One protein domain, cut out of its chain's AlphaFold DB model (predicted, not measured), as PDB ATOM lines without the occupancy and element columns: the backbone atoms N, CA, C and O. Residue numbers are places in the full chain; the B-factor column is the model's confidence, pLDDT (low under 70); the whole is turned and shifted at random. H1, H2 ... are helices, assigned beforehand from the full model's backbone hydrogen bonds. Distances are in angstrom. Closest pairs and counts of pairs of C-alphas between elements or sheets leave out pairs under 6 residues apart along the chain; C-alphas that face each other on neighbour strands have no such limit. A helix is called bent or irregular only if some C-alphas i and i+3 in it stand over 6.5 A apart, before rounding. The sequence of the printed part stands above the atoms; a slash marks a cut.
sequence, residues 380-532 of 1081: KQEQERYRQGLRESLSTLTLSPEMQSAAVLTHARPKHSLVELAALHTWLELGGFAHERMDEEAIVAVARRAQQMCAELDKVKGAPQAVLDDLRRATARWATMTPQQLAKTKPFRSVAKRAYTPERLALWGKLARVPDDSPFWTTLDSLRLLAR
ATOM      1  N   LYS A 380      95.447 101.407 123.834       81.38
ATOM      2  CA  LYS A 380      94.554 102.400 123.220       81.38
ATOM      3  C   LYS A 380      93.593 103.020 124.242       81.38
ATOM      4  O   LYS A 380      93.430 104.234 124.257       81.38
ATOM      5  N   GLN A 381      92.974 102.205 125.099       83.69
ATOM      6  CA  GLN A 381      92.054 102.690 126.136       83.69
ATOM      7  C   GLN A 381      92.785 103.511 127.201       83.69
ATOM      8  O   GLN A 381      92.294 104.555 127.618       83.69
ATOM      9  N   GLU A 382      93.970 103.071 127.625       82.31
ATOM     10  CA  GLU A 382      94.787 103.833 128.572       82.31
ATOM     11  C   GLU A 382      95.292 105.148 127.972       82.31
ATOM     12  O   GLU A 382      95.337 106.160 128.669       82.31
ATOM     13  N   GLN A 383      95.652 105.157 126.685       80.12
ATOM     14  CA  GLN A 383      96.033 106.375 125.981       80.12
ATOM     15  C   GLN A 383      94.859 107.348 125.921       80.12
ATOM     16  O   GLN A 383      95.038 108.505 126.279       80.12
ATOM     17  N   GLU A 384      93.662 106.892 125.547       84.31
ATOM     18  CA  GLU A 384      92.488 107.768 125.492       84.31
ATOM     19  C   GLU A 384      92.113 108.312 126.872       84.31
ATOM     20  O   GLU A 384      91.896 109.511 127.020       84.31
ATOM     21  N   ARG A 385      92.165 107.472 127.915       84.81
ATOM     22  CA  ARG A 385      91.954 107.915 129.299       84.81
ATOM     23  C   ARG A 385      92.991 108.950 129.736       84.81
ATOM     24  O   ARG A 385      92.652 109.900 130.433       84.81
ATOM     25  N   TYR A 386      94.249 108.789 129.329       84.56
ATOM     26  CA  TYR A 386      95.291 109.774 129.609       84.56
ATOM     27  C   TYR A 386      95.043 111.094 128.867       84.56
ATOM     28  O   TYR A 386      95.146 112.158 129.476       84.56
ATOM     29  N   ARG A 387      94.656 111.039 127.585       86.38
ATOM     30  CA  ARG A 387      94.284 112.227 126.798       86.38
ATOM     31  C   ARG A 387      93.103 112.968 127.416       86.38
ATOM     32  O   ARG A 387      93.156 114.186 127.554       86.38
ATOM     33  N   GLN A 388      92.066 112.236 127.813       88.25
ATOM     34  CA  GLN A 388      90.905 112.786 128.501       88.25
ATOM     35  C   GLN A 388      91.316 113.428 129.833       88.25
ATOM     36  O   GLN A 388      90.985 114.585 130.062       88.25
ATOM     37  N   GLY A 389      92.128 112.746 130.646       87.19
ATOM     38  CA  GLY A 389      92.631 113.300 131.904       87.19
ATOM     39  C   GLY A 389      93.471 114.570 131.728       87.19
ATOM     40  O   GLY A 389      93.373 115.476 132.551       87.19
ATOM     41  N   LEU A 390      94.259 114.685 130.650       88.94
ATOM     42  CA  LEU A 390      94.972 115.926 130.304       88.94
ATOM     43  C   LEU A 390      94.003 117.075 129.990       88.94
ATOM     44  O   LEU A 390      94.208 118.180 130.491       88.94
ATOM     45  N   ARG A 391      92.944 116.809 129.214       89.62
ATOM     46  CA  ARG A 391      91.917 117.810 128.878       89.62
ATOM     47  C   ARG A 391      91.104 118.228 130.101       89.62
ATOM     48  O   ARG A 391      90.875 119.413 130.299       89.62
ATOM     49  N   GLU A 392      90.713 117.277 130.945       88.56
ATOM     50  CA  GLU A 392      89.972 117.544 132.183       88.56
ATOM     51  C   GLU A 392      90.823 118.322 133.194       88.56
ATOM     52  O   GLU A 392      90.332 119.251 133.826       88.56
ATOM     53  N   SER A 393      92.121 118.016 133.288       87.88
ATOM     54  CA  SER A 393      93.046 118.734 134.177       87.88
ATOM     55  C   SER A 393      93.308 120.174 133.739       87.88
ATOM     56  O   SER A 393      93.768 120.970 134.555       87.88
ATOM     57  N   LEU A 394      93.045 120.530 132.474       87.25
ATOM     58  CA  LEU A 394      93.234 121.895 131.980       87.25
ATOM     59  C   LEU A 394      92.438 122.895 132.824       87.25
ATOM     60  O   LEU A 394      93.006 123.880 133.290       87.25
ATOM     61  N   SER A 395      91.151 122.636 133.067       83.06
ATOM     62  CA  SER A 395      90.297 123.566 133.817       83.06
ATOM     63  C   SER A 395      90.827 123.782 135.237       83.06
ATOM     64  O   SER A 395      91.026 124.921 135.644       83.06
ATOM     65  N   THR A 396      91.178 122.711 135.953       84.31
ATOM     66  CA  THR A 396      91.742 122.792 137.309       84.31
ATOM     67  C   THR A 396      93.105 123.485 137.343       84.31
ATOM     68  O   THR A 396      93.332 124.335 138.199       84.31
ATOM     69  N   LEU A 397      94.009 123.164 136.409       86.12
ATOM     70  CA  LEU A 397      95.353 123.748 136.374       86.12
ATOM     71  C   LEU A 397      95.325 125.232 135.995       86.12
ATOM     72  O   LEU A 397      96.092 126.001 136.556       86.12
ATOM     73  N   THR A 398      94.452 125.654 135.076       83.25
ATOM     74  CA  THR A 398      94.352 127.068 134.653       83.25
ATOM     75  C   THR A 398      93.745 128.001 135.700       83.25
ATOM     76  O   THR A 398      93.974 129.208 135.635       83.25
ATOM     77  N   LEU A 399      93.030 127.460 136.695       82.31
ATOM     78  CA  LEU A 399      92.570 128.224 137.857       82.31
ATOM     79  C   LEU A 399      93.724 128.602 138.801       82.31
ATOM     80  O   LEU A 399      93.613 129.590 139.525       82.31
ATOM     81  N   SER A 400      94.836 127.857 138.785       84.00
ATOM     82  CA  SER A 400      96.023 128.189 139.576       84.00
ATOM     83  C   SER A 400      96.695 129.463 139.033       84.00
ATOM     84  O   SER A 400      96.965 129.538 137.828       84.00
ATOM     85  N   PRO A 401      97.010 130.461 139.882       83.31
ATOM     86  CA  PRO A 401      97.606 131.727 139.440       83.31
ATOM     87  C   PRO A 401      98.938 131.534 138.693       83.31
ATOM     88  O   PRO A 401      99.284 132.318 137.811       83.31
ATOM     89  N   GLU A 402      99.659 130.450 138.968       83.94
ATOM     90  CA  GLU A 402     100.940 130.091 138.351       83.94
ATOM     91  C   GLU A 402     100.816 129.556 136.912       83.94
ATOM     92  O   GLU A 402     101.816 129.452 136.194       83.94
ATOM     93  N   MET A 403      99.603 129.206 136.478       87.19
ATOM     94  CA  MET A 403      99.284 128.789 135.105       87.19
ATOM     95  C   MET A 403      98.639 129.913 134.280       87.19
ATOM     96  O   MET A 403      98.343 129.706 133.098       87.19
ATOM     97  N   GLN A 404      98.445 131.094 134.875       87.94
ATOM     98  CA  GLN A 404      97.946 132.289 134.198       87.94
ATOM     99  C   GLN A 404      99.078 133.044 133.496       87.94
ATOM    100  O   GLN A 404     100.244 132.991 133.895       87.94
ATOM    101  N   SER A 405      98.730 133.799 132.452       87.00
ATOM    102  CA  SER A 405      99.689 134.575 131.658       87.00
ATOM    103  C   SER A 405     100.510 135.549 132.517       87.00
ATOM    104  O   SER A 405     101.716 135.677 132.297       87.00
ATOM    105  N   ALA A 406      99.913 136.142 133.560       85.44
ATOM    106  CA  ALA A 406     100.563 137.078 134.486       85.44
ATOM    107  C   ALA A 406     101.824 136.518 135.178       85.44
ATOM    108  O   ALA A 406     102.783 137.265 135.394       85.44
ATOM    109  N   ALA A 407     101.880 135.210 135.465       84.56
ATOM    110  CA  ALA A 407     103.017 134.581 136.146       84.56
ATOM    111  C   ALA A 407     104.339 134.747 135.372       84.56
ATOM    112  O   ALA A 407     105.411 134.903 135.964       84.56
ATOM    113  N   VAL A 408     104.264 134.808 134.039       87.81
ATOM    114  CA  VAL A 408     105.409 134.948 133.126       87.81
ATOM    115  C   VAL A 408     106.237 136.208 133.402       87.81
ATOM    116  O   VAL A 408     107.452 136.191 133.188       87.81
ATOM    117  N   LEU A 409     105.604 137.283 133.885       84.62
ATOM    118  CA  LEU A 409     106.254 138.572 134.140       84.62
ATOM    119  C   LEU A 409     107.249 138.521 135.306       84.62
ATOM    120  O   LEU A 409     108.180 139.319 135.351       84.62
ATOM    121  N   THR A 410     107.093 137.557 136.215       82.00
ATOM    122  CA  THR A 410     107.985 137.375 137.373       82.00
ATOM    123  C   THR A 410     109.237 136.553 137.043       82.00
ATOM    124  O   THR A 410     110.160 136.446 137.852       82.00
ATOM    125  N   HIS A 411     109.303 135.960 135.845       86.38
ATOM    126  CA  HIS A 411     110.387 135.065 135.449       86.38
ATOM    127  C   HIS A 411     111.549 135.825 134.790       86.38
ATOM    128  O   HIS A 411     111.351 136.697 133.951       86.38
ATOM    129  N   ALA A 412     112.787 135.380 135.035       85.44
ATOM    130  CA  ALA A 412     114.002 135.991 134.473       85.44
ATOM    131  C   ALA A 412     114.077 136.009 132.927       85.44
ATOM    132  O   ALA A 412     114.908 136.709 132.351       85.44
ATOM    133  N   ARG A 413     113.259 135.204 132.229       88.88
ATOM    134  CA  ARG A 413     113.197 135.142 130.754       88.88
ATOM    135  C   ARG A 413     111.743 135.108 130.253       88.88
ATOM    136  O   ARG A 413     111.290 134.043 129.822       88.88
ATOM    137  N   PRO A 414     111.033 136.251 130.233       87.56
ATOM    138  CA  PRO A 414     109.599 136.310 129.931       87.56
ATOM    139  C   PRO A 414     109.228 135.686 128.577       87.56
ATOM    140  O   PRO A 414     108.320 134.868 128.505       87.56
ATOM    141  N   LYS A 415     109.999 135.946 127.509       90.19
ATOM    142  CA  LYS A 415     109.766 135.357 126.170       90.19
ATOM    143  C   LYS A 415     109.791 133.828 126.153       90.19
ATOM    144  O   LYS A 415     108.997 133.205 125.461       90.19
ATOM    145  N   HIS A 416     110.732 133.217 126.875       90.56
ATOM    146  CA  HIS A 416     110.831 131.757 126.933       90.56
ATOM    147  C   HIS A 416     109.717 131.177 127.806       90.56
ATOM    148  O   HIS A 416     109.137 130.156 127.453       90.56
ATOM    149  N   SER A 417     109.424 131.822 128.934       90.94
ATOM    150  CA  SER A 417     108.350 131.416 129.842       90.94
ATOM    151  C   SER A 417     106.972 131.512 129.185       90.94
ATOM    152  O   SER A 417     106.184 130.594 129.354       90.94
ATOM    153  N   LEU A 418     106.714 132.547 128.374       92.25
ATOM    154  CA  LEU A 418     105.467 132.691 127.616       92.25
ATOM    155  C   LEU A 418     105.271 131.542 126.623       92.25
ATOM    156  O   LEU A 418     104.196 130.965 126.555       92.25
ATOM    157  N   VAL A 419     106.322 131.181 125.876       93.06
ATOM    158  CA  VAL A 419     106.262 130.070 124.911       93.06
ATOM    159  C   VAL A 419     106.136 128.717 125.620       93.06
ATOM    160  O   VAL A 419     105.402 127.858 125.148       93.06
ATOM    161  N   GLU A 420     106.814 128.513 126.754       92.44
ATOM    162  CA  GLU A 420     106.669 127.286 127.554       92.44
ATOM    163  C   GLU A 420     105.246 127.156 128.123       92.44
ATOM    164  O   GLU A 420     104.655 126.087 127.997       92.44
ATOM    165  N   LEU A 421     104.677 128.234 128.677       92.75
ATOM    166  CA  LEU A 421     103.309 128.263 129.202       92.75
ATOM    167  C   LEU A 421     102.271 128.033 128.100       92.75
ATOM    168  O   LEU A 421     101.406 127.172 128.243       92.75
ATOM    169  N   ALA A 422     102.405 128.737 126.973       93.38
ATOM    170  CA  ALA A 422     101.566 128.539 125.796       93.38
ATOM    171  C   ALA A 422     101.624 127.087 125.316       93.38
ATOM    172  O   ALA A 422     100.593 126.484 125.036       93.38
ATOM    173  N   ALA A 423     102.816 126.489 125.301       92.88
ATOM    174  CA  ALA A 423     102.975 125.102 124.906       92.88
ATOM    175  C   ALA A 423     102.394 124.102 125.908       92.88
ATOM    176  O   ALA A 423     101.914 123.057 125.485       92.88
ATOM    177  N   LEU A 424     102.416 124.396 127.211       92.44
ATOM    178  CA  LEU A 424     101.752 123.572 128.224       92.44
ATOM    179  C   LEU A 424     100.227 123.637 128.090       92.44
ATOM    180  O   LEU A 424      99.586 122.592 128.164       92.44
ATOM    181  N   HIS A 425      99.656 124.817 127.831       92.44
ATOM    182  CA  HIS A 425      98.221 124.966 127.553       92.44
ATOM    183  C   HIS A 425      97.820 124.209 126.290       92.44
ATOM    184  O   HIS A 425      96.956 123.344 126.362       92.44
ATOM    185  N   THR A 426      98.506 124.433 125.167       91.94
ATOM    186  CA  THR A 426      98.215 123.716 123.914       91.94
ATOM    187  C   THR A 426      98.396 122.203 124.067       91.94
ATOM    188  O   THR A 426      97.614 121.425 123.528       91.94
ATOM    189  N   TRP A 427      99.399 121.762 124.833       91.19
ATOM    190  CA  TRP A 427      99.595 120.346 125.144       91.19
ATOM    191  C   TRP A 427      98.412 119.757 125.922       91.19
ATOM    192  O   TRP A 427      97.944 118.677 125.572       91.19
ATOM    193  N   LEU A 428      97.912 120.454 126.946       91.12
ATOM    194  CA  LEU A 428      96.748 120.024 127.726       91.12
ATOM    195  C   LEU A 428      95.460 120.032 126.882       91.12
ATOM    196  O   LEU A 428      94.711 119.058 126.907       91.12
ATOM    197  N   GLU A 429      95.245 121.072 126.072       90.19
ATOM    198  CA  GLU A 429      94.073 121.235 125.196       90.19
ATOM    199  C   GLU A 429      93.946 120.130 124.149       90.19
ATOM    200  O   GLU A 429      92.884 119.529 123.984       90.19
ATOM    201  N   LEU A 430      95.043 119.811 123.459       86.56
ATOM    202  CA  LEU A 430      95.046 118.746 122.454       86.56
ATOM    203  C   LEU A 430      94.941 117.348 123.093       86.56
ATOM    204  O   LEU A 430      94.685 116.356 122.402       86.56
ATOM    205  N   GLY A 431      95.071 117.253 124.420       83.75
ATOM    206  CA  GLY A 431      95.167 115.990 125.146       83.75
ATOM    207  C   GLY A 431      96.525 115.317 124.945       83.75
ATOM    208  O   GLY A 431      96.630 114.098 125.002       83.75
ATOM    209  N   GLY A 432      97.574 116.088 124.678       85.50
ATOM    210  CA  GLY A 432      98.925 115.608 124.428       85.50
ATOM    211  C   GLY A 432      99.417 115.873 123.006       85.50
ATOM    212  O   GLY A 432      98.633 116.054 122.082       85.50
ATOM    213  N   PHE A 433     100.739 115.846 122.814       84.12
ATOM    214  CA  PHE A 433     101.342 115.881 121.480       84.12
ATOM    215  C   PHE A 433     101.699 114.474 120.992       84.12
ATOM    216  O   PHE A 433     102.027 113.592 121.796       84.12
ATOM    217  N   ALA A 434     101.693 114.267 119.673       71.12
ATOM    218  CA  ALA A 434     102.114 113.007 119.071       71.12
ATOM    219  C   ALA A 434     103.572 112.678 119.448       71.12
ATOM    220  O   ALA A 434     104.461 113.521 119.364       71.12
ATOM    221  N   HIS A 435     103.841 111.443 119.884       68.06
ATOM    222  CA  HIS A 435     105.178 111.010 120.329       68.06
ATOM    223  C   HIS A 435     105.793 111.893 121.437       68.06
ATOM    224  O   HIS A 435     107.017 112.032 121.512       68.06
ATOM    225  N   GLU A 436     104.952 112.528 122.263       74.69
ATOM    226  CA  GLU A 436     105.359 113.488 123.299       74.69
ATOM    227  C   GLU A 436     106.106 114.721 122.739       74.69
ATOM    228  O   GLU A 436     106.793 115.425 123.485       74.69
ATOM    229  N   ARG A 437     106.016 115.009 121.433       81.25
ATOM    230  CA  ARG A 437     106.728 116.113 120.772       81.25
ATOM    231  C   ARG A 437     105.795 116.931 119.899       81.25
ATOM    232  O   ARG A 437     104.912 116.388 119.258       81.25
ATOM    233  N   MET A 438     106.050 118.233 119.838       83.81
ATOM    234  CA  MET A 438     105.312 119.120 118.946       83.81
ATOM    235  C   MET A 438     105.648 118.793 117.489       83.81
ATOM    236  O   MET A 438     106.823 118.803 117.111       83.81
ATOM    237  N   ASP A 439     104.620 118.501 116.702       83.62
ATOM    238  CA  ASP A 439     104.676 118.479 115.245       83.62
ATOM    239  C   ASP A 439     104.536 119.905 114.679       83.62
ATOM    240  O   ASP A 439     104.518 120.896 115.417       83.62
ATOM    241  N   GLU A 440     104.528 120.028 113.352       85.88
ATOM    242  CA  GLU A 440     104.477 121.331 112.682       85.88
ATOM    243  C   GLU A 440     103.191 122.103 113.014       85.88
ATOM    244  O   GLU A 440     103.251 123.310 113.259       85.88
ATOM    245  N   GLU A 441     102.058 121.404 113.110       86.62
ATOM    246  CA  GLU A 441     100.763 121.979 113.482       86.62
ATOM    247  C   GLU A 441     100.757 122.458 114.940       86.62
ATOM    248  O   GLU A 441     100.365 123.596 115.220       86.62
ATOM    249  N   ALA A 442     101.280 121.651 115.868       87.12
ATOM    250  CA  ALA A 442     101.398 122.024 117.274       87.12
ATOM    251  C   ALA A 442     102.303 123.247 117.472       87.12
ATOM    252  O   ALA A 442     101.969 124.129 118.261       87.12
ATOM    253  N   ILE A 443     103.427 123.356 116.751       90.19
ATOM    254  CA  ILE A 443     104.326 124.522 116.855       90.19
ATOM    255  C   ILE A 443     103.605 125.822 116.461       90.19
ATOM    256  O   ILE A 443     103.781 126.845 117.131       90.19
ATOM    257  N   VAL A 444     102.779 125.788 115.413       90.44
ATOM    258  CA  VAL A 444     101.977 126.946 114.982       90.44
ATOM    259  C   VAL A 444     100.880 127.264 115.998       90.44
ATOM    260  O   VAL A 444     100.689 128.432 116.350       90.44
ATOM    261  N   ALA A 445     100.198 126.244 116.526       90.81
ATOM    262  CA  ALA A 445      99.190 126.415 117.569       90.81
ATOM    263  C   ALA A 445      99.774 127.083 118.827       90.81
ATOM    264  O   ALA A 445      99.185 128.029 119.350       90.81
ATOM    265  N   VAL A 446     100.981 126.685 119.249       93.12
ATOM    266  CA  VAL A 446     101.696 127.307 120.375       93.12
ATOM    267  C   VAL A 446     102.034 128.773 120.106       93.12
ATOM    268  O   VAL A 446     101.889 129.605 121.002       93.12
ATOM    269  N   ALA A 447     102.461 129.124 118.889       93.00
ATOM    270  CA  ALA A 447     102.743 130.518 118.538       93.00
ATOM    271  C   ALA A 447     101.483 131.394 118.618       93.00
ATOM    272  O   ALA A 447     101.528 132.485 119.192       93.00
ATOM    273  N   ARG A 448     100.347 130.884 118.126       93.19
ATOM    274  CA  ARG A 448      99.041 131.551 118.237       93.19
ATOM    275  C   ARG A 448      98.604 131.695 119.698       93.19
ATOM    276  O   ARG A 448      98.181 132.776 120.105       93.19
ATOM    277  N   ARG A 449      98.770 130.646 120.508       93.88
ATOM    278  CA  ARG A 449      98.435 130.653 121.941       93.88
ATOM    279  C   ARG A 449      99.285 131.654 122.726       93.88
ATOM    280  O   ARG A 449      98.757 132.383 123.559       93.88
ATOM    281  N   ALA A 450     100.577 131.765 122.410       93.38
ATOM    282  CA  ALA A 450     101.466 132.759 123.013       93.38
ATOM    283  C   ALA A 450     101.048 134.203 122.681       93.38
ATOM    284  O   ALA A 450     101.156 135.080 123.536       93.38
ATOM    285  N   GLN A 451     100.548 134.458 121.466       93.56
ATOM    286  CA  GLN A 451     100.003 135.766 121.089       93.56
ATOM    287  C   GLN A 451      98.721 136.093 121.868       93.56
ATOM    288  O   GLN A 451      98.597 137.204 122.380       93.56
ATOM    289  N   GLN A 452      97.811 135.126 122.017       92.62
ATOM    290  CA  GLN A 452      96.589 135.283 122.816       92.62
ATOM    291  C   GLN A 452      96.910 135.595 124.285       92.62
ATOM    292  O   GLN A 452      96.429 136.589 124.819       92.62
ATOM    293  N   MET A 453      97.801 134.817 124.908       92.69
ATOM    294  CA  MET A 453      98.255 135.060 126.284       92.69
ATOM    295  C   MET A 453      98.945 136.421 126.443       92.69
ATOM    296  O   MET A 453      98.830 137.055 127.486       92.69
ATOM    297  N   CYS A 454      99.654 136.901 125.415       90.75
ATOM    298  CA  CYS A 454     100.250 138.237 125.429       90.75
ATOM    299  C   CYS A 454      99.191 139.350 125.427       90.75
ATOM    300  O   CYS A 454      99.398 140.364 126.082       90.75
ATOM    301  N   ALA A 455      98.066 139.165 124.732       88.56
ATOM    302  CA  ALA A 455      96.960 140.126 124.740       88.56
ATOM    303  C   ALA A 455      96.216 140.157 126.091       88.56
ATOM    304  O   ALA A 455      95.651 141.177 126.473       88.56
ATOM    305  N   GLU A 456      96.222 139.056 126.847       87.12
ATOM    306  CA  GLU A 456      95.678 139.019 128.213       87.12
ATOM    307  C   GLU A 456      96.538 139.810 129.207       87.12
ATOM    308  O   GLU A 456      95.999 140.458 130.106       87.12
ATOM    309  N   LEU A 457      97.864 139.810 129.020       86.44
ATOM    310  CA  LEU A 457      98.805 140.556 129.861       86.44
ATOM    311  C   LEU A 457      98.577 142.070 129.824       86.44
ATOM    312  O   LEU A 457      98.860 142.748 130.810       86.44
ATOM    313  N   ASP A 458      98.014 142.594 128.734       73.50
ATOM    314  CA  ASP A 458      97.696 144.019 128.579       73.50
ATOM    315  C   ASP A 458      96.656 144.513 129.597       73.50
ATOM    316  O   ASP A 458      96.539 145.711 129.849       73.50
ATOM    317  N   LYS A 459      95.909 143.588 130.208       77.06
ATOM    318  CA  LYS A 459      94.884 143.877 131.217       77.06
ATOM    319  C   LYS A 459      95.436 143.846 132.648       77.06
ATOM    320  O   LYS A 459      94.714 144.178 133.588       77.06
ATOM    321  N   VAL A 460      96.698 143.447 132.836       79.62
ATOM    322  CA  VAL A 460      97.328 143.298 134.154       79.62
ATOM    323  C   VAL A 460      97.867 144.648 134.634       79.62
ATOM    324  O   VAL A 460      98.807 145.205 134.067       79.62
ATOM    325  N   LYS A 461      97.286 145.184 135.714       72.50
ATOM    326  CA  LYS A 461      97.714 146.460 136.310       72.50
ATOM    327  C   LYS A 461      99.128 146.343 136.902       72.50
ATOM    328  O   LYS A 461      99.390 145.442 137.691       72.50
ATOM    329  N   GLY A 462     100.016 147.282 136.560       72.31
ATOM    330  CA  GLY A 462     101.364 147.391 137.143       72.31
ATOM    331  C   GLY A 462     102.468 146.577 136.452       72.31
ATOM    332  O   GLY A 462     103.575 146.488 136.979       72.31
ATOM    333  N   ALA A 463     102.205 145.988 135.281       76.44
ATOM    334  CA  ALA A 463     103.216 145.269 134.506       76.44
ATOM    335  C   ALA A 463     104.263 146.224 133.868       76.44
ATOM    336  O   ALA A 463     103.893 147.295 133.381       76.44
ATOM    337  N   PRO A 464     105.564 145.862 133.805       84.25
ATOM    338  CA  PRO A 464     106.587 146.706 133.180       84.25
ATOM    339  C   PRO A 464     106.353 146.891 131.672       84.25
ATOM    340  O   PRO A 464     106.509 145.949 130.889       84.25
ATOM    341  N   GLN A 465     106.051 148.121 131.244       82.31
ATOM    342  CA  GLN A 465     105.648 148.413 129.862       82.31
ATOM    343  C   GLN A 465     106.705 148.016 128.816       82.31
ATOM    344  O   GLN A 465     106.374 147.448 127.778       82.31
ATOM    345  N   ALA A 466     107.991 148.207 129.128       84.00
ATOM    346  CA  ALA A 466     109.094 147.816 128.249       84.00
ATOM    347  C   ALA A 466     109.135 146.299 127.968       84.00
ATOM    348  O   ALA A 466     109.496 145.880 126.867       84.00
ATOM    349  N   VAL A 467     108.749 145.470 128.947       84.62
ATOM    350  CA  VAL A 467     108.677 144.008 128.796       84.62
ATOM    351  C   VAL A 467     107.458 143.621 127.961       84.62
ATOM    352  O   VAL A 467     107.576 142.758 127.091       84.62
ATOM    353  N   LEU A 468     106.311 144.276 128.172       85.81
ATOM    354  CA  LEU A 468     105.095 144.042 127.387       85.81
ATOM    355  C   LEU A 468     105.293 144.385 125.907       85.81
ATOM    356  O   LEU A 468     104.975 143.567 125.046       85.81
ATOM    357  N   ASP A 469     105.896 145.531 125.591       87.38
ATOM    358  CA  ASP A 469     106.140 145.929 124.199       87.38
ATOM    359  C   ASP A 469     107.126 144.986 123.491       87.38
ATOM    360  O   ASP A 469     106.978 144.674 122.305       87.38
ATOM    361  N   ASP A 470     108.123 144.478 124.221       88.81
ATOM    362  CA  ASP A 470     109.062 143.482 123.711       88.81
ATOM    363  C   ASP A 470     108.405 142.105 123.485       88.81
ATOM    364  O   ASP A 470     108.732 141.412 122.512       88.81
ATOM    365  N   LEU A 471     107.453 141.714 124.338       90.00
ATOM    366  CA  LEU A 471     106.632 140.516 124.148       90.00
ATOM    367  C   LEU A 471     105.684 140.666 122.953       90.00
ATOM    368  O   LEU A 471     105.673 139.768 122.112       90.00
ATOM    369  N   ARG A 472     104.978 141.797 122.811       89.88
ATOM    370  CA  ARG A 472     104.070 142.080 121.680       89.88
ATOM    371  C   ARG A 472     104.788 142.005 120.337       89.88
ATOM    372  O   ARG A 472     104.337 141.311 119.428       89.88
ATOM    373  N   ARG A 473     105.951 142.660 120.212       91.06
ATOM    374  CA  ARG A 473     106.769 142.583 118.986       91.06
ATOM    375  C   ARG A 473     107.213 141.151 118.691       91.06
ATOM    376  O   ARG A 473     107.228 140.735 117.533       91.06
ATOM    377  N   ALA A 474     107.590 140.395 119.721       91.44
ATOM    378  CA  ALA A 474     108.039 139.020 119.550       91.44
ATOM    379  C   ALA A 474     106.900 138.077 119.136       91.44
ATOM    380  O   ALA A 474     107.083 137.314 118.189       91.44
ATOM    381  N   THR A 475     105.735 138.148 119.783       92.88
ATOM    382  CA  THR A 475     104.581 137.284 119.484       92.88
ATOM    383  C   THR A 475     103.941 137.615 118.139       92.88
ATOM    384  O   THR A 475     103.651 136.688 117.386       92.88
ATOM    385  N   ALA A 476     103.828 138.896 117.771       89.94
ATOM    386  CA  ALA A 476     103.378 139.307 116.437       89.94
ATOM    387  C   ALA A 476     104.307 138.781 115.331       89.94
ATOM    388  O   ALA A 476     103.845 138.297 114.299       89.94
ATOM    389  N   ARG A 477     105.627 138.800 115.569       92.25
ATOM    390  CA  ARG A 477     106.611 138.222 114.645       92.25
ATOM    391  C   ARG A 477     106.505 136.697 114.564       92.25
ATOM    392  O   ARG A 477     106.716 136.143 113.497       92.25
ATOM    393  N   TRP A 478     106.237 136.002 115.670       93.62
ATOM    394  CA  TRP A 478     106.083 134.541 115.657       93.62
ATOM    395  C   TRP A 478     104.811 134.098 114.929       93.62
ATOM    396  O   TRP A 478     104.851 133.100 114.218       93.62
ATOM    397  N   ALA A 479     103.715 134.848 115.053       87.44
ATOM    398  CA  ALA A 479     102.436 134.524 114.421       87.44
ATOM    399  C   ALA A 479     102.487 134.500 112.880       87.44
ATOM    400  O   ALA A 479     101.682 133.813 112.257       87.44
ATOM    401  N   THR A 480     103.436 135.214 112.263       88.19
ATOM    402  CA  THR A 480     103.610 135.284 110.800       88.19
ATOM    403  C   THR A 480     104.673 134.325 110.253       88.19
ATOM    404  O   THR A 480     104.899 134.276 109.045       88.19
ATOM    405  N   MET A 481     105.350 133.557 111.116       92.06
ATOM    406  CA  MET A 481     106.400 132.620 110.706       92.06
ATOM    407  C   MET A 481     105.845 131.255 110.291       92.06
ATOM    408  O   MET A 481     104.903 130.732 110.879       92.06
ATOM    409  N   THR A 482     106.525 130.614 109.340       91.06
ATOM    410  CA  THR A 482     106.290 129.198 109.002       91.06
ATOM    411  C   THR A 482     106.766 128.260 110.130       91.06
ATOM    412  O   THR A 482     107.667 128.634 110.898       91.06
ATOM    413  N   PRO A 483     106.261 127.009 110.219       87.25
ATOM    414  CA  PRO A 483     106.680 126.046 111.248       87.25
ATOM    415  C   PRO A 483     108.204 125.843 111.307       87.25
ATOM    416  O   PRO A 483     108.817 125.819 112.377       87.25
ATOM    417  N   GLN A 484     108.845 125.776 110.137       87.50
ATOM    418  CA  GLN A 484     110.288 125.566 109.989       87.50
ATOM    419  C   GLN A 484     111.110 126.774 110.468       87.50
ATOM    420  O   GLN A 484     112.214 126.609 110.997       87.50
ATOM    421  N   GLN A 485     110.590 127.993 110.300       89.19
ATOM    422  CA  GLN A 485     111.206 129.216 110.819       89.19
ATOM    423  C   GLN A 485     111.029 129.318 112.336       89.19
ATOM    424  O   GLN A 485     112.008 129.586 113.039       89.19
ATOM    425  N   LEU A 486     109.830 129.018 112.851       88.12
ATOM    426  CA  LEU A 486     109.548 128.968 114.288       88.12
ATOM    427  C   LEU A 486     110.505 128.015 115.000       88.12
ATOM    428  O   LEU A 486     111.198 128.435 115.928       88.12
ATOM    429  N   ALA A 487     110.654 126.784 114.502       85.44
ATOM    430  CA  ALA A 487     111.537 125.764 115.073       85.44
ATOM    431  C   ALA A 487     113.021 126.190 115.172       85.44
ATOM    432  O   ALA A 487     113.778 125.633 115.979       85.44
ATOM    433  N   LYS A 488     113.458 127.183 114.383       87.19
ATOM    434  CA  LYS A 488     114.826 127.736 114.413       87.19
ATOM    435  C   LYS A 488     115.002 128.870 115.429       87.19
ATOM    436  O   LYS A 488     116.137 129.141 115.833       87.19
ATOM    437  N   THR A 489     113.927 129.515 115.882       89.06
ATOM    438  CA  THR A 489     114.008 130.594 116.881       89.06
ATOM    439  C   THR A 489     114.414 130.058 118.260       89.06
ATOM    440  O   THR A 489     114.063 128.942 118.637       89.06
ATOM    441  N   LYS A 490     115.169 130.840 119.053       86.00
ATOM    442  CA  LYS A 490     115.686 130.397 120.367       86.00
ATOM    443  C   LYS A 490     114.616 129.816 121.320       86.00
ATOM    444  O   LYS A 490     114.891 128.735 121.838       86.00
ATOM    445  N   PRO A 491     113.454 130.463 121.569       86.62
ATOM    446  CA  PRO A 491     112.461 129.933 122.509       86.62
ATOM    447  C   PRO A 491     111.764 128.670 121.984       86.62
ATOM    448  O   PRO A 491     111.705 127.678 122.695       86.62
ATOM    449  N   PHE A 492     111.336 128.619 120.722       88.31
ATOM    450  CA  PHE A 492     110.698 127.411 120.180       88.31
ATOM    451  C   PHE A 492     111.688 126.249 120.030       88.31
ATOM    452  O   PHE A 492     111.344 125.103 120.307       88.31
ATOM    453  N   ARG A 493     112.956 126.517 119.685       87.19
ATOM    454  CA  ARG A 493     113.996 125.483 119.568       87.19
ATOM    455  C   ARG A 493     114.290 124.783 120.897       87.19
ATOM    456  O   ARG A 493     114.575 123.585 120.895       87.19
ATOM    457  N   SER A 494     114.293 125.499 122.025       83.81
ATOM    458  CA  SER A 494     114.502 124.883 123.347       83.81
ATOM    459  C   SER A 494     113.276 124.098 123.805       83.81
ATOM    460  O   SER A 494     113.426 123.014 124.375       83.81
ATOM    461  N   VAL A 495     112.091 124.626 123.507       84.56
ATOM    462  CA  VAL A 495     110.794 124.097 123.924       84.56
ATOM    463  C   VAL A 495     110.418 122.834 123.121       84.56
ATOM    464  O   VAL A 495     110.047 121.823 123.721       84.56
ATOM    465  N   ALA A 496     110.633 122.820 121.800       82.44
ATOM    466  CA  ALA A 496     110.335 121.692 120.903       82.44
ATOM    467  C   ALA A 496     111.298 120.498 121.033       82.44
ATOM    468  O   ALA A 496     110.931 119.361 120.751       82.44
ATOM    469  N   LYS A 497     112.538 120.715 121.497       81.06
ATOM    470  CA  LYS A 497     113.534 119.635 121.676       81.06
ATOM    471  C   LYS A 497     113.244 118.701 122.855       81.06
ATOM    472  O   LYS A 497     113.902 117.667 122.983       81.06
ATOM    473  N   ARG A 498     112.348 119.089 123.764       81.69
ATOM    474  CA  ARG A 498     112.046 118.355 125.001       81.69
ATOM    475  C   ARG A 498     110.712 117.625 124.866       81.69
ATOM    476  O   ARG A 498     109.789 118.151 124.257       81.69
ATOM    477  N   ALA A 499     110.626 116.435 125.457       82.12
ATOM    478  CA  ALA A 499     109.382 115.676 125.514       82.12
ATOM    479  C   ALA A 499     108.378 116.342 126.470       82.12
ATOM    480  O   ALA A 499     108.768 116.860 127.522       82.12
ATOM    481  N   TYR A 500     107.103 116.331 126.102       85.06
ATOM    482  CA  TYR A 500     105.989 116.793 126.923       85.06
ATOM    483  C   TYR A 500     105.400 115.627 127.705       85.06
ATOM    484  O   TYR A 500     104.774 114.730 127.151       85.06
ATOM    485  N   THR A 501     105.636 115.658 129.012       85.50
ATOM    486  CA  THR A 501     105.173 114.672 129.994       85.50
ATOM    487  C   THR A 501     104.724 115.425 131.251       85.50
ATOM    488  O   THR A 501     105.062 116.605 131.386       85.50
ATOM    489  N   PRO A 502     104.049 114.779 132.222       86.88
ATOM    490  CA  PRO A 502     103.697 115.431 133.487       86.88
ATOM    491  C   PRO A 502     104.918 116.013 134.215       86.88
ATOM    492  O   PRO A 502     104.829 117.044 134.871       86.88
ATOM    493  N   GLU A 503     106.112 115.444 134.032       87.56
ATOM    494  CA  GLU A 503     107.331 116.010 134.626       87.56
ATOM    495  C   GLU A 503     107.689 117.397 134.065       87.56
ATOM    496  O   GLU A 503     108.394 118.163 134.718       87.56
ATOM    497  N   ARG A 504     107.175 117.767 132.888       88.12
ATOM    498  CA  ARG A 504     107.311 119.123 132.351       88.12
ATOM    499  C   ARG A 504     106.443 120.127 133.107       88.12
ATOM    500  O   ARG A 504     106.936 121.204 133.424       88.12
ATOM    501  N   LEU A 505     105.221 119.741 133.486       89.25
ATOM    502  CA  LEU A 505     104.399 120.507 134.430       89.25
ATOM    503  C   LEU A 505     105.072 120.592 135.802       89.25
ATOM    504  O   LEU A 505     105.104 121.662 136.393       89.25
ATOM    505  N   ALA A 506     105.701 119.516 136.283       89.56
ATOM    506  CA  ALA A 506     106.450 119.550 137.542       89.56
ATOM    507  C   ALA A 506     107.605 120.566 137.513       89.56
ATOM    508  O   ALA A 506     107.853 121.276 138.487       89.56
ATOM    509  N   LEU A 507     108.333 120.625 136.392       89.56
ATOM    510  CA  LEU A 507     109.390 121.612 136.179       89.56
ATOM    511  C   LEU A 507     108.827 123.035 136.101       89.56
ATOM    512  O   LEU A 507     109.458 123.944 136.637       89.56
ATOM    513  N   TRP A 508     107.659 123.218 135.479       90.25
ATOM    514  CA  TRP A 508     106.955 124.501 135.472       90.25
ATOM    515  C   TRP A 508     106.547 124.930 136.881       90.25
ATOM    516  O   TRP A 508     106.906 126.027 137.288       90.25
ATOM    517  N   GLY A 509     105.910 124.052 137.660       88.19
ATOM    518  CA  GLY A 509     105.495 124.360 139.031       88.19
ATOM    519  C   GLY A 509     106.666 124.770 139.929       88.19
ATOM    520  O   GLY A 509     106.559 125.717 140.703       88.19
ATOM    521  N   LYS A 510     107.840 124.148 139.748       88.38
ATOM    522  CA  LYS A 510     109.081 124.571 140.424       88.38
ATOM    523  C   LYS A 510     109.588 125.936 139.959       88.38
ATOM    524  O   LYS A 510     110.091 126.701 140.775       88.38
ATOM    525  N   LEU A 511     109.500 126.231 138.659       87.31
ATOM    526  CA  LEU A 511     109.906 127.524 138.100       87.31
ATOM    527  C   LEU A 511     108.996 128.654 138.600       87.31
ATOM    528  O   LEU A 511     109.503 129.706 138.978       87.31
ATOM    529  N   ALA A 512     107.687 128.401 138.630       85.31
ATOM    530  CA  ALA A 512     106.658 129.338 139.059       85.31
ATOM    531  C   ALA A 512     106.476 129.402 140.589       85.31
ATOM    532  O   ALA A 512     105.669 130.187 141.069       85.31
ATOM    533  N   ARG A 513     107.253 128.617 141.355       86.62
ATOM    534  CA  ARG A 513     107.242 128.570 142.830       86.62
ATOM    535  C   ARG A 513     105.859 128.258 143.427       86.62
ATOM    536  O   ARG A 513     105.469 128.870 144.415       86.62
ATOM    537  N   VAL A 514     105.154 127.292 142.838       86.56
ATOM    538  CA  VAL A 514     103.846 126.822 143.326       86.56
ATOM    539  C   VAL A 514     103.983 126.267 144.760       86.56
ATOM    540  O   VAL A 514     104.838 125.396 144.958       86.56
ATOM    541  N   PRO A 515     103.157 126.701 145.734       87.44
ATOM    542  CA  PRO A 515     103.154 126.172 147.104       87.44
ATOM    543  C   PRO A 515     102.928 124.655 147.157       87.44
ATOM    544  O   PRO A 515     102.162 124.125 146.353       87.44
ATOM    545  N   ASP A 516     103.571 123.947 148.091       84.06
ATOM    546  CA  ASP A 516     103.519 122.474 148.179       84.06
ATOM    547  C   ASP A 516     102.105 121.921 148.468       84.06
ATOM    548  O   ASP A 516     101.800 120.785 148.106       84.06
ATOM    549  N   ASP A 517     101.229 122.721 149.077       83.94
ATOM    550  CA  ASP A 517      99.830 122.415 149.408       83.94
ATOM    551  C   ASP A 517      98.827 122.785 148.295       83.94
ATOM    552  O   ASP A 517      97.631 122.510 148.411       83.94
ATOM    553  N   SER A 518      99.298 123.370 147.188       84.56
ATOM    554  CA  SER A 518      98.448 123.780 146.067       84.56
ATOM    555  C   SER A 518      97.755 122.589 145.374       84.56
ATOM    556  O   SER A 518      98.398 121.562 145.112       84.56
ATOM    557  N   PRO A 519      96.480 122.731 144.937       85.75
ATOM    558  CA  PRO A 519      95.778 121.721 144.130       85.75
ATOM    559  C   PRO A 519      96.457 121.434 142.775       85.75
ATOM    560  O   PRO A 519      96.149 120.442 142.107       85.75
ATOM    561  N   PHE A 520      97.421 122.262 142.364       89.12
ATOM    562  CA  PHE A 520      98.298 121.983 141.230       89.12
ATOM    563  C   PHE A 520      99.052 120.654 141.398       89.12
ATOM    564  O   PHE A 520      99.092 119.843 140.470       89.12
ATOM    565  N   TRP A 521      99.632 120.402 142.580       87.69
ATOM    566  CA  TRP A 521     100.439 119.203 142.822       87.69
ATOM    567  C   TRP A 521      99.579 117.940 142.896       87.69
ATOM    568  O   TRP A 521      99.984 116.909 142.361       87.69
ATOM    569  N   THR A 522      98.365 118.024 143.451       87.50
ATOM    570  CA  THR A 522      97.419 116.893 143.483       87.50
ATOM    571  C   THR A 522      96.907 116.530 142.085       87.50
ATOM    572  O   THR A 522      96.843 115.348 141.725       87.50
ATOM    573  N   THR A 523      96.624 117.533 141.252       88.00
ATOM    574  CA  THR A 523      96.248 117.336 139.843       88.00
ATOM    575  C   THR A 523      97.412 116.747 139.045       88.00
ATOM    576  O   THR A 523      97.244 115.790 138.286       88.00
ATOM    577  N   LEU A 524      98.629 117.252 139.263       88.56
ATOM    578  CA  LEU A 524      99.837 116.717 138.643       88.56
ATOM    579  C   LEU A 524     100.113 115.267 139.057       88.56
ATOM    580  O   LEU A 524     100.508 114.456 138.217       88.56
ATOM    581  N   ASP A 525      99.909 114.914 140.322       85.50
ATOM    582  CA  ASP A 525     100.073 113.540 140.786       85.50
ATOM    583  C   ASP A 525      99.007 112.613 140.189       85.50
ATOM    584  O   ASP A 525      99.339 111.499 139.779       85.50
ATOM    585  N   SER A 526      97.778 113.095 139.994       84.69
ATOM    586  CA  SER A 526      96.732 112.376 139.250       84.69
ATOM    587  C   SER A 526      97.132 112.139 137.787       84.69
ATOM    588  O   SER A 526      97.049 111.015 137.285       84.69
ATOM    589  N   LEU A 527      97.685 113.153 137.111       85.00
ATOM    590  CA  LEU A 527      98.235 113.015 135.756       85.00
ATOM    591  C   LEU A 527      99.449 112.081 135.704       85.00
ATOM    592  O   LEU A 527      99.604 111.322 134.747       85.00
ATOM    593  N   ARG A 528     100.316 112.103 136.722       84.50
ATOM    594  CA  ARG A 528     101.423 111.146 136.855       84.50
ATOM    595  C   ARG A 528     100.904 109.731 137.041       84.50
ATOM    596  O   ARG A 528     101.520 108.825 136.494       84.50
ATOM    597  N   LEU A 529      99.818 109.525 137.782       76.44
ATOM    598  CA  LEU A 529      99.197 108.210 137.947       76.44
ATOM    599  C   LEU A 529      98.615 107.701 136.625       76.44
ATOM    600  O   LEU A 529      98.872 106.553 136.280       76.44
ATOM    601  N   LEU A 530      97.935 108.554 135.853       77.38
ATOM    602  CA  LEU A 530      97.429 108.201 134.518       77.38
ATOM    603  C   LEU A 530      98.553 107.952 133.494       77.38
ATOM    604  O   LEU A 530      98.415 107.098 132.620       77.38
ATOM    605  N   ALA A 531      99.670 108.680 133.598       70.81
ATOM    606  CA  ALA A 531     100.828 108.527 132.711       70.81
ATOM    607  C   ALA A 531     101.759 107.367 133.109       70.81
ATOM    608  O   ALA A 531     102.514 106.855 132.275       70.81
ATOM    609  N   ARG A 532     101.780 106.978 134.391       67.12
ATOM    610  CA  ARG A 532     102.627 105.890 134.894       67.12
ATOM    611  C   ARG A 532     101.924 104.547 134.728       67.12
ATOM    612  O   ARG A 532     100.742 104.421 135.021       67.12
TER     613      ARG A 532
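Overview. This is residues 380 to 532 of the 1081 residues of a protein of Paraburkholderia sp (UniProt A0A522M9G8). Helix H3 runs through the middle and joins two groups of helices: at one end of the long axis H1, H9 and H8, with H9 side by side with both others and running back against them, and at the other end the hairpin of H4 and H5. H3 crosses H4, short H2 and H7 pack on H3, and H6 packs on residues 440 to 444 of H4. The printed part has 153 residues with nine named helices, H1 to H9 in order along the chain, and no named strand; its class is all helix, the packing part aligned, part crossed. It is compact, with a radius of gyration of the C-alphas of 15.2 A and spans of 45 by 37 by 20 A.

Arrangement. The longest helix, H1, residues 380 to 399, touches H9, residues 519 to 531, at a shallow tilt of 10 degrees, opposite ways; their closest C-alphas, those of Tyr 386 and Leu 530, are 5.6 A apart. H9 forms a hairpin with H8, residues 502 to 511, at a shallow tilt of 25 degrees; the closest C-alphas, Pro 502 and Arg 528, are 5.9 A apart. H1 and H8 are apart. With residues 390 to 394 alone, H1 touches residues 425 to 429 of the hub H3, residues 414 to 429, at a steep tilt of 49 degrees; the closest C-alphas, Leu 390 and Leu 428, are 5.2 A apart. H3 touches H4, residues 440 to 457, at a steep tilt of 63 degrees; the closest C-alphas, Ala 422 and Ala 450, are 5.1 A apart. H4 and H5, residues 465 to 479, form a hairpin at 27 degrees, closest at C-alphas Gln 451 and Thr 475, 5.1 A. H2, residues 405 to 410, forms a hairpin with H3, closest at C-alphas Val 408 and Pro 414, 5.4 A. H7, residues 490 to 496, touches H3, closest at C-alphas His 416 and Pro 491, 5.1 A. H6, residues 483 to 486, touches H4, closest at C-alphas Glu 440 and Pro 483, 5.4 A. Every O i to N i+4 pair is within hydrogen-bond range in H3, H4, H5, H7, H8 and H9, against 14 of 16 in H1 and 0 of 2 in H2, where 3 of 3 O i to N i+3 pairs are; H6 is too short for an i+4 pair.

Along the chain. H1 begins at C-alpha 380 (94.554, 102.400, 123.220), spans 29.7 A and has a kink of 28 degrees near residue 393; it is neither bent nor irregular, but only just: C-alphas 392 and 395 are 6.2 A apart. H4 spans 26.4 A, H3 22.2 A and H5 21.0 A. H9 spans 18.2 A and ends at C-alpha 531 (100.828, 108.527, 132.711).

Size, cuts and confidence. The two C-alphas farthest apart, Gln 381 and Ala 466, are 48.3 A apart. The printed part has no cut and no long link. Its mean pLDDT is 86.3, with residues 435 and 532 under 70.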